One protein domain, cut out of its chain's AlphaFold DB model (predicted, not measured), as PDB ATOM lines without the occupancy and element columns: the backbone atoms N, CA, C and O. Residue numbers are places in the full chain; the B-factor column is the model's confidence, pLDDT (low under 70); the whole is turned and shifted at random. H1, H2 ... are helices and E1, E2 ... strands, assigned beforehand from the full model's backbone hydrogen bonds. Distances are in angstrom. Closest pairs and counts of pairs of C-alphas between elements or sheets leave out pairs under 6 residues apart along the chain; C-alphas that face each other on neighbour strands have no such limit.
ATOM      1  N   PRO A 158     -30.525 -23.747  -0.178       86.81
ATOM      2  CA  PRO A 158     -29.959 -23.281   1.080       86.81
ATOM      3  C   PRO A 158     -30.027 -21.754   1.203       86.81
ATOM      4  O   PRO A 158     -29.581 -21.026   0.313       86.81
ATOM      5  N   LEU A 159     -30.582 -21.287   2.321       89.38
ATOM      6  CA  LEU A 159     -30.610 -19.888   2.737       89.38
ATOM      7  C   LEU A 159     -29.931 -19.802   4.105       89.38
ATOM      8  O   LEU A 159     -30.464 -20.295   5.100       89.38
ATOM      9  N   LEU A 160     -28.733 -19.228   4.130       90.31
ATOM     10  CA  LEU A 160     -27.882 -19.192   5.315       90.31
ATOM     11  C   LEU A 160     -27.992 -17.835   6.003       90.31
ATOM     12  O   LEU A 160     -27.784 -16.805   5.368       90.31
ATOM     13  N   PHE A 161     -28.255 -17.835   7.306       90.38
ATOM     14  CA  PHE A 161     -28.213 -16.635   8.156       90.38
ATOM     15  C   PHE A 161     -26.922 -16.556   8.980       90.38
ATOM     16  O   PHE A 161     -26.643 -15.555   9.632       90.38
ATOM     17  N   HIS A 162     -26.131 -17.626   8.949       86.44
ATOM     18  CA  HIS A 162     -24.850 -17.752   9.621       86.44
ATOM     19  C   HIS A 162     -23.946 -18.692   8.814       86.44
ATOM     20  O   HIS A 162     -24.418 -19.707   8.306       86.44
ATOM     21  N   LEU A 163     -22.645 -18.395   8.700       82.38
ATOM     22  CA  LEU A 163     -21.727 -19.193   7.871       82.38
ATOM     23  C   LEU A 163     -21.628 -20.648   8.345       82.38
ATOM     24  O   LEU A 163     -21.660 -21.570   7.535       82.38
ATOM     25  N   SER A 164     -21.597 -20.871   9.660       83.25
ATOM     26  CA  SER A 164     -21.512 -22.226  10.215       83.25
ATOM     27  C   SER A 164     -22.859 -22.957  10.284       83.25
ATOM     28  O   SER A 164     -22.914 -24.037  10.870       83.25
ATOM     29  N   GLN A 165     -23.941 -22.383   9.741       88.19
ATOM     30  CA  GLN A 165     -25.241 -23.049   9.658       88.19
ATOM     31  C   GLN A 165     -25.135 -24.270   8.726       88.19
ATOM     32  O   GLN A 165     -24.711 -24.111   7.578       88.19
ATOM     33  N   PRO A 166     -25.524 -25.475   9.182       90.19
ATOM     34  CA  PRO A 166     -25.541 -26.651   8.324       90.19
ATOM     35  C   PRO A 166     -26.552 -26.517   7.182       90.19
ATOM     36  O   PRO A 166     -27.667 -26.027   7.380       90.19
ATOM     37  N   PHE A 167     -26.184 -27.006   6.002       89.19
ATOM     38  CA  PHE A 167     -27.086 -27.168   4.867       89.19
ATOM     39  C   PHE A 167     -26.764 -28.435   4.074       89.19
ATOM     40  O   PHE A 167     -25.672 -28.993   4.173       89.19
ATOM     41  N   SER A 168     -27.747 -28.891   3.299       87.25
ATOM     42  CA  SER A 168     -27.656 -30.124   2.528       87.25
ATOM     43  C   SER A 168     -27.225 -29.853   1.092       87.25
ATOM     44  O   SER A 168     -27.737 -28.945   0.429       87.25
ATOM     45  N   ILE A 169     -26.296 -30.668   0.605       86.31
ATOM     46  CA  ILE A 169     -25.854 -30.720  -0.783       86.31
ATOM     47  C   ILE A 169     -26.171 -32.106  -1.317       86.31
ATOM     48  O   ILE A 169     -25.804 -33.111  -0.719       86.31
ATOM     49  N   ARG A 170     -26.815 -32.164  -2.479       82.38
ATOM     50  CA  ARG A 170     -26.994 -33.426  -3.192       82.38
ATOM     51  C   ARG A 170     -25.686 -33.858  -3.845       82.38
ATOM     52  O   ARG A 170     -25.110 -33.087  -4.611       82.38
ATOM     53  N   LEU A 171     -25.268 -35.091  -3.583       79.44
ATOM     54  CA  LEU A 171     -24.032 -35.668  -4.120       79.44
ATOM     55  C   LEU A 171     -24.099 -35.928  -5.634       79.44
ATOM     56  O   LEU A 171     -23.072 -35.967  -6.296       79.44
ATOM     57  N   ASP A 172     -25.303 -36.022  -6.207       77.38
ATOM     58  CA  ASP A 172     -25.522 -36.195  -7.650       77.38
ATOM     59  C   ASP A 172     -25.516 -34.871  -8.444       77.38
ATOM     60  O   ASP A 172     -25.887 -34.831  -9.621       77.38
ATOM     61  N   LYS A 173     -25.152 -33.755  -7.800       78.75
ATOM     62  CA  LYS A 173     -25.042 -32.430  -8.422       78.75
ATOM     63  C   LYS A 173     -23.606 -31.941  -8.333       78.75
ATOM     64  O   LYS A 173     -23.026 -31.985  -7.259       78.75
ATOM     65  N   SER A 174     -23.089 -31.391  -9.433       79.25
ATOM     66  CA  SER A 174     -21.761 -30.752  -9.514       79.25
ATOM     67  C   SER A 174     -21.707 -29.342  -8.910       79.25
ATOM     68  O   SER A 174     -20.647 -28.730  -8.792       79.25
ATOM     69  N   TYR A 175     -22.858 -28.785  -8.527       80.38
ATOM     70  CA  TYR A 175     -22.927 -27.503  -7.843       80.38
ATOM     71  C   TYR A 175     -24.180 -27.386  -6.977       80.38
ATOM     72  O   TYR A 175     -25.214 -28.010  -7.237       80.38
ATOM     73  N   VAL A 176     -24.113 -26.494  -5.994       83.06
ATOM     74  CA  VAL A 176     -25.264 -26.022  -5.221       83.06
ATOM     75  C   VAL A 176     -25.420 -24.515  -5.412       83.06
ATOM     76  O   VAL A 176     -24.443 -23.766  -5.427       83.06
ATOM     77  N   ARG A 177     -26.663 -24.057  -5.585       85.81
ATOM     78  CA  ARG A 177     -27.009 -22.632  -5.506       85.81
ATOM     79  C   ARG A 177     -27.432 -22.336  -4.082       85.81
ATOM     80  O   ARG A 177     -28.337 -23.003  -3.593       85.81
ATOM     81  N   LEU A 178     -26.827 -21.341  -3.456       87.31
ATOM     82  CA  LEU A 178     -27.206 -20.900  -2.119       87.31
ATOM     83  C   LEU A 178     -27.361 -19.385  -2.056       87.31
ATOM     84  O   LEU A 178     -26.833 -18.648  -2.890       87.31
ATOM     85  N   TRP A 179     -28.085 -18.938  -1.043       89.06
ATOM     86  CA  TRP A 179     -28.226 -17.536  -0.681       89.06
ATOM     87  C   TRP A 179     -27.712 -17.335   0.739       89.06
ATOM     88  O   TRP A 179     -27.837 -18.226   1.581       89.06
ATOM     89  N   VAL A 180     -27.154 -16.161   1.011       88.69
ATOM     90  CA  VAL A 180     -26.658 -15.803   2.344       88.69
ATOM     91  C   VAL A 180     -27.285 -14.483   2.753       88.69
ATOM     92  O   VAL A 180     -27.316 -13.547   1.962       88.69
ATOM     93  N   VAL A 181     -27.776 -14.398   3.981       89.62
ATOM     94  CA  VAL A 181     -28.235 -13.151   4.588       89.62
ATOM     95  C   VAL A 181     -27.144 -12.654   5.523       89.62
ATOM     96  O   VAL A 181     -26.808 -13.317   6.503       89.62
ATOM     97  N   VAL A 182     -26.573 -11.490   5.215       84.75
ATOM     98  CA  VAL A 182     -25.519 -10.848   6.014       84.75
ATOM     99  C   VAL A 182     -25.986  -9.453   6.385       84.75
ATOM    100  O   VAL A 182     -26.266  -8.658   5.494       84.75
ATOM    101  N   LYS A 183     -26.064  -9.143   7.686       85.38
ATOM    102  CA  LYS A 183     -26.588  -7.852   8.184       85.38
ATOM    103  C   LYS A 183     -27.935  -7.496   7.534       85.38
ATOM    104  O   LYS A 183     -28.122  -6.389   7.043       85.38
ATOM    105  N   ASP A 184     -28.819  -8.490   7.465       86.12
ATOM    106  CA  ASP A 184     -30.132  -8.414   6.817       86.12
ATOM    107  C   ASP A 184     -30.109  -8.008   5.336       86.12
ATOM    108  O   ASP A 184     -31.111  -7.578   4.779       86.12
ATOM    109  N   GLN A 185     -28.982  -8.194   4.652       86.12
ATOM    110  CA  GLN A 185     -28.897  -8.078   3.204       86.12
ATOM    111  C   GLN A 185     -28.802  -9.460   2.581       86.12
ATOM    112  O   GLN A 185     -27.957 -10.276   2.953       86.12
ATOM    113  N   LEU A 186     -29.667  -9.713   1.607       89.12
ATOM    114  CA  LEU A 186     -29.668 -10.948   0.843       89.12
ATOM    115  C   LEU A 186     -28.592 -10.901  -0.253       89.12
ATOM    116  O   LEU A 186     -28.686 -10.123  -1.204       89.12
ATOM    117  N   LEU A 187     -27.613 -11.791  -0.153       87.12
ATOM    118  CA  LEU A 187     -26.539 -11.993  -1.120       87.12
ATOM    119  C   LEU A 187     -26.771 -13.287  -1.914       87.12
ATOM    120  O   LEU A 187     -27.151 -14.317  -1.348       87.12
ATOM    121  N   GLY A 188     -26.516 -13.241  -3.224       82.44
ATOM    122  CA  GLY A 188     -26.577 -14.404  -4.114       82.44
ATOM    123  C   GLY A 188     -27.479 -14.242  -5.355       82.44
ATOM    124  O   GLY A 188     -27.866 -13.121  -5.704       82.44
ATOM    125  N   PRO A 189     -27.811 -15.357  -6.044       80.94
ATOM    126  CA  PRO A 189     -27.414 -16.719  -5.688       80.94
ATOM    127  C   PRO A 189     -25.914 -16.924  -5.922       80.94
ATOM    128  O   PRO A 189     -25.391 -16.543  -6.966       80.94
ATOM    129  N   THR A 190     -25.237 -17.559  -4.973       78.94
ATOM    130  CA  THR A 190     -23.847 -17.999  -5.133       78.94
ATOM    131  C   THR A 190     -23.845 -19.458  -5.570       78.94
ATOM    132  O   THR A 190     -24.569 -20.281  -5.005       78.94
ATOM    133  N   ILE A 191     -23.054 -19.776  -6.593       79.44
ATOM    134  CA  ILE A 191     -22.833 -21.149  -7.050       79.44
ATOM    135  C   ILE A 191     -21.571 -21.658  -6.365       79.44
ATOM    136  O   ILE A 191     -20.502 -21.079  -6.533       79.44
ATOM    137  N   VAL A 192     -21.707 -22.731  -5.595       76.38
ATOM    138  CA  VAL A 192     -20.579 -23.424  -4.972       76.38
ATOM    139  C   VAL A 192     -20.409 -24.753  -5.694       76.38
ATOM    140  O   VAL A 192     -21.353 -25.547  -5.732       76.38
ATOM    141  N   SER A 193     -19.236 -24.970  -6.300       77.50
ATOM    142  CA  SER A 193     -18.879 -26.280  -6.857       77.50
ATOM    143  C   SER A 193     -18.836 -27.301  -5.723       77.50
ATOM    144  O   SER A 193     -18.336 -27.029  -4.629       77.50
ATOM    145  N   THR A 194     -19.398 -28.471  -5.990       75.19
ATOM    146  CA  THR A 194     -19.382 -29.602  -5.066       75.19
ATOM    147  C   THR A 194     -18.205 -30.530  -5.334       75.19
ATOM    148  O   THR A 194     -18.005 -31.444  -4.548       75.19
ATOM    149  N   ASP A 195     -17.391 -30.288  -6.367       72.00
ATOM    150  CA  ASP A 195     -16.335 -31.207  -6.811       72.00
ATOM    151  C   ASP A 195     -15.302 -31.475  -5.705       72.00
ATOM    152  O   ASP A 195     -14.917 -32.618  -5.486       72.00
ATOM    153  N   ASN A 196     -14.921 -30.443  -4.942       66.88
ATOM    154  CA  ASN A 196     -14.017 -30.589  -3.794       66.88
ATOM    155  C   ASN A 196     -14.660 -31.364  -2.629       66.88
ATOM    156  O   ASN A 196     -13.978 -32.065  -1.895       66.88
ATOM    157  N   ILE A 197     -15.979 -31.250  -2.461       67.88
ATOM    158  CA  ILE A 197     -16.731 -31.929  -1.395       67.88
ATOM    159  C   ILE A 197     -16.944 -33.401  -1.774       67.88
ATOM    160  O   ILE A 197     -16.829 -34.293  -0.937       67.88
ATOM    161  N   ILE A 198     -17.234 -33.657  -3.051       65.94
ATOM    162  CA  ILE A 198     -17.409 -34.991  -3.624       65.94
ATOM    163  C   ILE A 198     -16.068 -35.730  -3.667       65.94
ATOM    164  O   ILE A 198     -16.044 -36.925  -3.395       65.94
ATOM    165  N   SER A 199     -14.952 -35.057  -3.960       63.34
ATOM    166  CA  SER A 199     -13.629 -35.691  -3.966       63.34
ATOM    167  C   SER A 199     -13.153 -36.060  -2.559       63.34
ATOM    168  O   SER A 199     -12.705 -37.189  -2.362       63.34
ATOM    169  N   GLU A 200     -13.330 -35.177  -1.567       63.22
ATOM    170  CA  GLU A 200     -13.120 -35.504  -0.146       63.22
ATOM    171  C   GLU A 200     -13.991 -36.701   0.284       63.22
ATOM    172  O   GLU A 200     -13.531 -37.584   1.010       63.22
ATOM    173  N   PHE A 201     -15.230 -36.776  -0.211       61.00
ATOM    174  CA  PHE A 201     -16.138 -37.893   0.047       61.00
ATOM    175  C   PHE A 201     -15.693 -39.211  -0.613       61.00
ATOM    176  O   PHE A 201     -15.625 -40.236   0.065       61.00
ATOM    177  N   ALA A 202     -15.348 -39.189  -1.903       59.44
ATOM    178  CA  ALA A 202     -14.912 -40.363  -2.662       59.44
ATOM    179  C   ALA A 202     -13.590 -40.950  -2.135       59.44
ATOM    180  O   ALA A 202     -13.352 -42.148  -2.247       59.44
ATOM    181  N   GLN A 203     -12.732 -40.122  -1.529       57.62
ATOM    182  CA  GLN A 203     -11.526 -40.586  -0.836       57.62
ATOM    183  C   GLN A 203     -11.836 -41.205   0.537       57.62
ATOM    184  O   GLN A 203     -11.124 -42.105   0.978       57.62
ATOM    185  N   ALA A 204     -12.890 -40.741   1.217       54.44
ATOM    186  CA  ALA A 204     -13.252 -41.203   2.557       54.44
ATOM    187  C   ALA A 204     -13.963 -42.567   2.571       54.44
ATOM    188  O   ALA A 204     -13.937 -43.251   3.597       54.44
ATOM    189  N   LYS A 205     -14.591 -42.987   1.465       52.66
ATOM    190  CA  LYS A 205     -15.195 -44.319   1.320       52.66
ATOM    191  C   LYS A 205     -15.106 -44.793  -0.128       52.66
ATOM    192  O   LYS A 205     -15.412 -44.024  -1.027       52.66
ATOM    193  N   ASN A 206     -14.766 -46.072  -0.318       51.44
ATOM    194  CA  ASN A 206     -14.883 -46.826  -1.577       51.44
ATOM    195  C   ASN A 206     -16.363 -46.927  -2.026       51.44
ATOM    196  O   ASN A 206     -16.916 -48.023  -2.076       51.44
ATOM    197  N   ASP A 207     -17.032 -45.794  -2.236       53.09
ATOM    198  CA  ASP A 207     -18.459 -45.695  -2.535       53.09
ATOM    199  C   ASP A 207     -18.673 -45.497  -4.042       53.09
ATOM    200  O   ASP A 207     -17.947 -44.759  -4.709       53.09
ATOM    201  N   ASP A 208     -19.672 -46.186  -4.579       51.09
ATOM    202  CA  ASP A 208     -19.871 -46.498  -6.002       51.09
ATOM    203  C   ASP A 208     -20.655 -45.431  -6.792       51.09
ATOM    204  O   ASP A 208     -21.169 -45.694  -7.881       51.09
ATOM    205  N   GLY A 209     -20.729 -44.204  -6.267       52.38
ATOM    206  CA  GLY A 209     -21.541 -43.128  -6.840       52.38
ATOM    207  C   GLY A 209     -22.952 -43.041  -6.255       52.38
ATOM    208  O   GLY A 209     -23.900 -42.696  -6.966       52.38
ATOM    209  N   SER A 210     -23.104 -43.340  -4.960       55.12
ATOM    210  CA  SER A 210     -24.401 -43.334  -4.286       55.12
ATOM    211  C   SER A 210     -25.130 -41.975  -4.358       55.12
ATOM    212  O   SER A 210     -24.568 -40.887  -4.207       55.12
ATOM    213  N   THR A 211     -26.443 -42.045  -4.602       65.38
ATOM    214  CA  THR A 211     -27.361 -40.902  -4.549       65.38
ATOM    215  C   THR A 211     -27.612 -40.559  -3.079       65.38
ATOM    216  O   THR A 211     -28.172 -41.350  -2.326       65.38
ATOM    217  N   GLY A 212     -27.145 -39.402  -2.621       76.88
ATOM    218  CA  GLY A 212     -27.204 -39.038  -1.206       76.88
ATOM    219  C   GLY A 212     -27.038 -37.545  -0.968       76.88
ATOM    220  O   GLY A 212     -26.964 -36.744  -1.903       76.88
ATOM    221  N   HIS A 213     -26.989 -37.179   0.305       83.62
ATOM    222  CA  HIS A 213     -26.877 -35.814   0.786       83.62
ATOM    223  C   HIS A 213     -25.633 -35.659   1.663       83.62
ATOM    224  O   HIS A 213     -25.477 -36.365   2.653       83.62
ATOM    225  N   ALA A 214     -24.769 -34.703   1.341       84.88
ATOM    226  CA  ALA A 214     -23.731 -34.228   2.244       84.88
ATOM    227  C   ALA A 214     -24.271 -33.065   3.079       84.88
ATOM    228  O   ALA A 214     -24.799 -32.090   2.540       84.88
ATOM    229  N   HIS A 215     -24.109 -33.144   4.395       88.06
ATOM    230  CA  HIS A 215     -24.295 -32.001   5.281       88.06
ATOM    231  C   HIS A 215     -22.994 -31.250   5.366       88.06
ATOM    232  O   HIS A 215     -21.971 -31.811   5.756       88.06
ATOM    233  N   VAL A 216     -23.041 -29.972   5.035       88.38
ATOM    234  CA  VAL A 216     -21.868 -29.114   5.072       88.38
ATOM    235  C   VAL A 216     -22.178 -27.831   5.818       88.38
ATOM    236  O   VAL A 216     -23.335 -27.445   5.984       88.38
ATOM    237  N   ARG A 217     -21.128 -27.137   6.238       89.38
ATOM    238  CA  ARG A 217     -21.198 -25.742   6.683       89.38
ATOM    239  C   ARG A 217     -20.122 -24.927   5.987       89.38
ATOM    240  O   ARG A 217     -19.119 -25.491   5.550       89.38
ATOM    241  N   LEU A 218     -20.289 -23.610   5.924       86.00
ATOM    242  CA  LEU A 218     -19.208 -22.737   5.481       86.00
ATOM    243  C   LEU A 218     -18.283 -22.429   6.662       86.00
ATOM    244  O   LEU A 218     -18.728 -22.102   7.766       86.00
ATOM    245  N   VAL A 219     -16.983 -22.527   6.418       84.62
ATOM    246  CA  VAL A 219     -15.935 -22.086   7.340       84.62
ATOM    247  C   VAL A 219     -14.984 -21.155   6.605       84.62
ATOM    248  O   VAL A 219     -14.733 -21.321   5.412       84.62
ATOM    249  N   GLN A 220     -14.461 -20.169   7.320       82.25
ATOM    250  CA  GLN A 220     -13.417 -19.301   6.799       82.25
ATOM    251  C   GLN A 220     -12.054 -19.958   7.049       82.25
ATOM    252  O   GLN A 220     -11.814 -20.492   8.132       82.25
ATOM    253  N   SER A 221     -11.188 -19.978   6.041       77.44
ATOM    254  CA  SER A 221      -9.795 -20.396   6.188       77.44
ATOM    255  C   SER A 221      -8.977 -19.319   6.904       77.44
ATOM    256  O   SER A 221      -9.402 -18.169   7.009       77.44
ATOM    257  N   GLU A 222      -7.767 -19.675   7.339       79.12
ATOM    258  CA  GLU A 222      -6.803 -18.732   7.930       79.12
ATOM    259  C   GLU A 222      -6.460 -17.565   6.985       79.12
ATOM    260  O   GLU A 222      -6.129 -16.473   7.434       79.12
ATOM    261  N   TYR A 223      -6.625 -17.765   5.673       80.00
ATOM    262  CA  TYR A 223      -6.404 -16.760   4.629       80.00
ATOM    263  C   TYR A 223      -7.685 -16.022   4.209       80.00
ATOM    264  O   TYR A 223      -7.718 -15.356   3.175       80.00
ATOM    265  N   GLY A 224      -8.771 -16.164   4.971       74.75
ATOM    266  CA  GLY A 224     -10.017 -15.437   4.746       74.75
ATOM    267  C   GLY A 224     -10.933 -16.017   3.664       74.75
ATOM    268  O   GLY A 224     -12.020 -15.477   3.459       74.75
ATOM    269  N   GLN A 225     -10.551 -17.113   3.002       75.94
ATOM    270  CA  GLN A 225     -11.370 -17.761   1.969       75.94
ATOM    271  C   GLN A 225     -12.473 -18.621   2.592       75.94
ATOM    272  O   GLN A 225     -12.234 -19.357   3.546       75.94
ATOM    273  N   LEU A 226     -13.683 -18.574   2.032       75.00
ATOM    274  CA  LEU A 226     -14.757 -19.477   2.439       75.00
ATOM    275  C   LEU A 226     -14.563 -20.849   1.791       75.00
ATOM    276  O   LEU A 226     -14.436 -20.950   0.572       75.00
ATOM    277  N   ARG A 227     -14.611 -21.904   2.604       77.00
ATOM    278  CA  ARG A 227     -14.674 -23.296   2.147       77.00
ATOM    279  C   ARG A 227     -15.870 -24.004   2.768       77.00
ATOM    280  O   ARG A 227     -16.282 -23.681   3.883       77.00
ATOM    281  N   ALA A 228     -16.418 -24.978   2.054       81.19
ATOM    282  CA  ALA A 228     -17.372 -25.909   2.636       81.19
ATOM    283  C   ALA A 228     -16.608 -26.952   3.463       81.19
ATOM    284  O   ALA A 228     -15.586 -27.463   3.021       81.19
ATOM    285  N   GLN A 229     -17.098 -27.247   4.661       83.56
ATOM    286  CA  GLN A 229     -16.603 -28.325   5.510       83.56
ATOM    287  C   GLN A 229     -17.687 -29.395   5.625       83.56
ATOM    288  O   GLN A 229     -18.812 -29.073   6.019       83.56
ATOM    289  N   LEU A 230     -17.336 -30.648   5.328       84.38
ATOM    290  CA  LEU A 230     -18.210 -31.803   5.517       84.38
ATOM    291  C   LEU A 230     -18.469 -32.061   7.008       84.38
ATOM    292  O   LEU A 230     -17.546 -32.061   7.822       84.38
ATOM    293  N   LEU A 231     -19.736 -32.267   7.362       85.94
ATOM    294  CA  LEU A 231     -20.192 -32.581   8.718       85.94
ATOM    295  C   LEU A 231     -20.664 -34.028   8.828       85.94
ATOM    296  O   LEU A 231     -20.315 -34.728   9.775       85.94
ATOM    297  N   ALA A 232     -21.485 -34.457   7.874       84.56
ATOM    298  CA  ALA A 232     -22.075 -35.786   7.834       84.56
ATOM    299  C   ALA A 232     -22.502 -36.123   6.406       84.56
ATOM    300  O   ALA A 232     -22.635 -35.239   5.557       84.56
ATOM    301  N   VAL A 233     -22.760 -37.404   6.157       78.44
ATOM    302  CA  VAL A 233     -23.356 -37.874   4.908       78.44
ATOM    303  C   VAL A 233     -24.590 -38.693   5.236       78.44
ATOM    304  O   VAL A 233     -24.538 -39.635   6.025       78.44
ATOM    305  N   GLN A 234     -25.696 -38.319   4.610       77.06
ATOM    306  CA  GLN A 234     -26.960 -39.022   4.641       77.06
ATOM    307  C   GLN A 234     -27.144 -39.718   3.291       77.06
ATOM    308  O   GLN A 234     -27.431 -39.080   2.280       77.06
ATOM    309  N   HIS A 235     -26.983 -41.037   3.258       71.62
ATOM    310  CA  HIS A 235     -27.286 -41.812   2.056       71.62
ATOM    311  C   HIS A 235     -28.794 -41.770   1.782       71.62
ATOM    312  O   HIS A 235     -29.592 -41.686   2.726       71.62
ATOM    313  N   ALA A 236     -29.198 -41.840   0.507       64.12
ATOM    314  CA  ALA A 236     -30.604 -42.070   0.203       64.12
ATOM    315  C   ALA A 236     -31.043 -43.337   0.939       64.12
ATOM    316  O   ALA A 236     -30.411 -44.389   0.836       64.12
ATOM    317  N   ALA A 237     -32.121 -43.231   1.717       56.50
ATOM    318  CA  ALA A 237     -32.752 -44.420   2.255       56.50
ATOM    319  C   ALA A 237     -33.092 -45.320   1.061       56.50
ATOM    320  O   ALA A 237     -33.765 -44.853   0.136       56.50
ATOM    321  N   ASN A 238     -32.625 -46.576   1.078       37.97
ATOM    322  CA  ASN A 238     -33.105 -47.615   0.172       37.97
ATOM    323  C   ASN A 238     -34.627 -47.542   0.204       37.97
ATOM    324  O   ASN A 238     -35.258 -47.915   1.192       37.97
ATOM    325  N   THR A 239     -35.212 -46.944  -0.827       34.94
ATOM    326  CA  THR A 239     -36.654 -46.781  -0.890       34.94
ATOM    327  C   THR A 239     -37.164 -48.197  -1.111       34.94
ATOM    328  O   THR A 239     -36.824 -48.765  -2.151       34.94
TER     329      THR A 239
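This is residues 158 to 239 of the 252 residues of an uncharacterized protein of Gymnopus androsaceus JB14 (UniProt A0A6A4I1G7). A strongly twisted three-stranded sheet, E1, E4 and E5, has the helix H1 across one of its faces, and a separate long hairpin, E2 and E3, reaches away past it. The hairpin of E4 and E5 and the hairpin of E2 and E3 diverge toward their tips, and residues 202 to 208, of which 202 to 204 belong to H1, stick out. The printed part has 82 residues with one named helix and five named strands, in the order E1, E2, E3, H1, E4, E5. The larger sheet has the order E1, E4, E5, the smaller one E2, E3, and both are antiparallel; the class is mostly strand. The whole is compact, with a radius of gyration of the C-alphas of 13.4 A and spans of 41 by 31 by 18 A.

E4, residues 212 to 220, is the inner strand of the larger sheet. E5, residues 226 to 235, is its antiparallel neighbour at 157 degrees and forms a hairpin with it; N 213 and O 234 are 2.8 A apart and N 219 and O 227 are 2.9 A apart, within hydrogen-bond range. E5 bends by 58 degrees at residue 232. E1, residues 167 to 170, is the other edge strand, antiparallel to E4 at 133 degrees, with N 169 and O 214 at 2.8 A. H1, residues 195 to 204, is on this sheet at a height over the sheet of 9.5 A. It lies over E4 and only just over E5, on which 3 of its 10 C-alphas fall. On the local plane its line stands at 69 degrees to that of E4, across the strands. The closest C-alphas of H1 and E5 are those of Ile 197 and Leu 230, 7.1 A apart. In H1 every O i to N i+4 pair is within hydrogen-bond range. E2, residues 175 to 182, and E3, residues 185 to 193, form an antiparallel hairpin at 157 degrees, with N 178 and O 190 at 2.9 A. Both are apart from E4 and E5. The closest C-alphas of E1 and E2 are those of Ile 169 and Val 176, 6.5 A apart. Residues 159 to 160 pair, parallel, with residues 179 to 180 of E2.

E4 measures 25.4 A from first to last C-alpha, E5 25.6 A, E3 23.1 A, E2 21.8 A, H1 14.0 A and E1 10.2 A. E1 begins at C-alpha 167 (-27.086, -27.168, 4.867). H1 begins at C-alpha 195 (-16.335, -31.207, -6.811). E5 ends at C-alpha 235 (-27.286, -41.812, 2.056).

The two C-alphas farthest apart, those of Tyr 223 and Thr 239, are 43.0 A from each other. The printed part has no cut. No link is long; that from H1 to E4, 7 residues, is short and the others are tight. The mean pLDDT of the printed part is 76.6, and residues 196 to 211 and 236 to 239 are under 70.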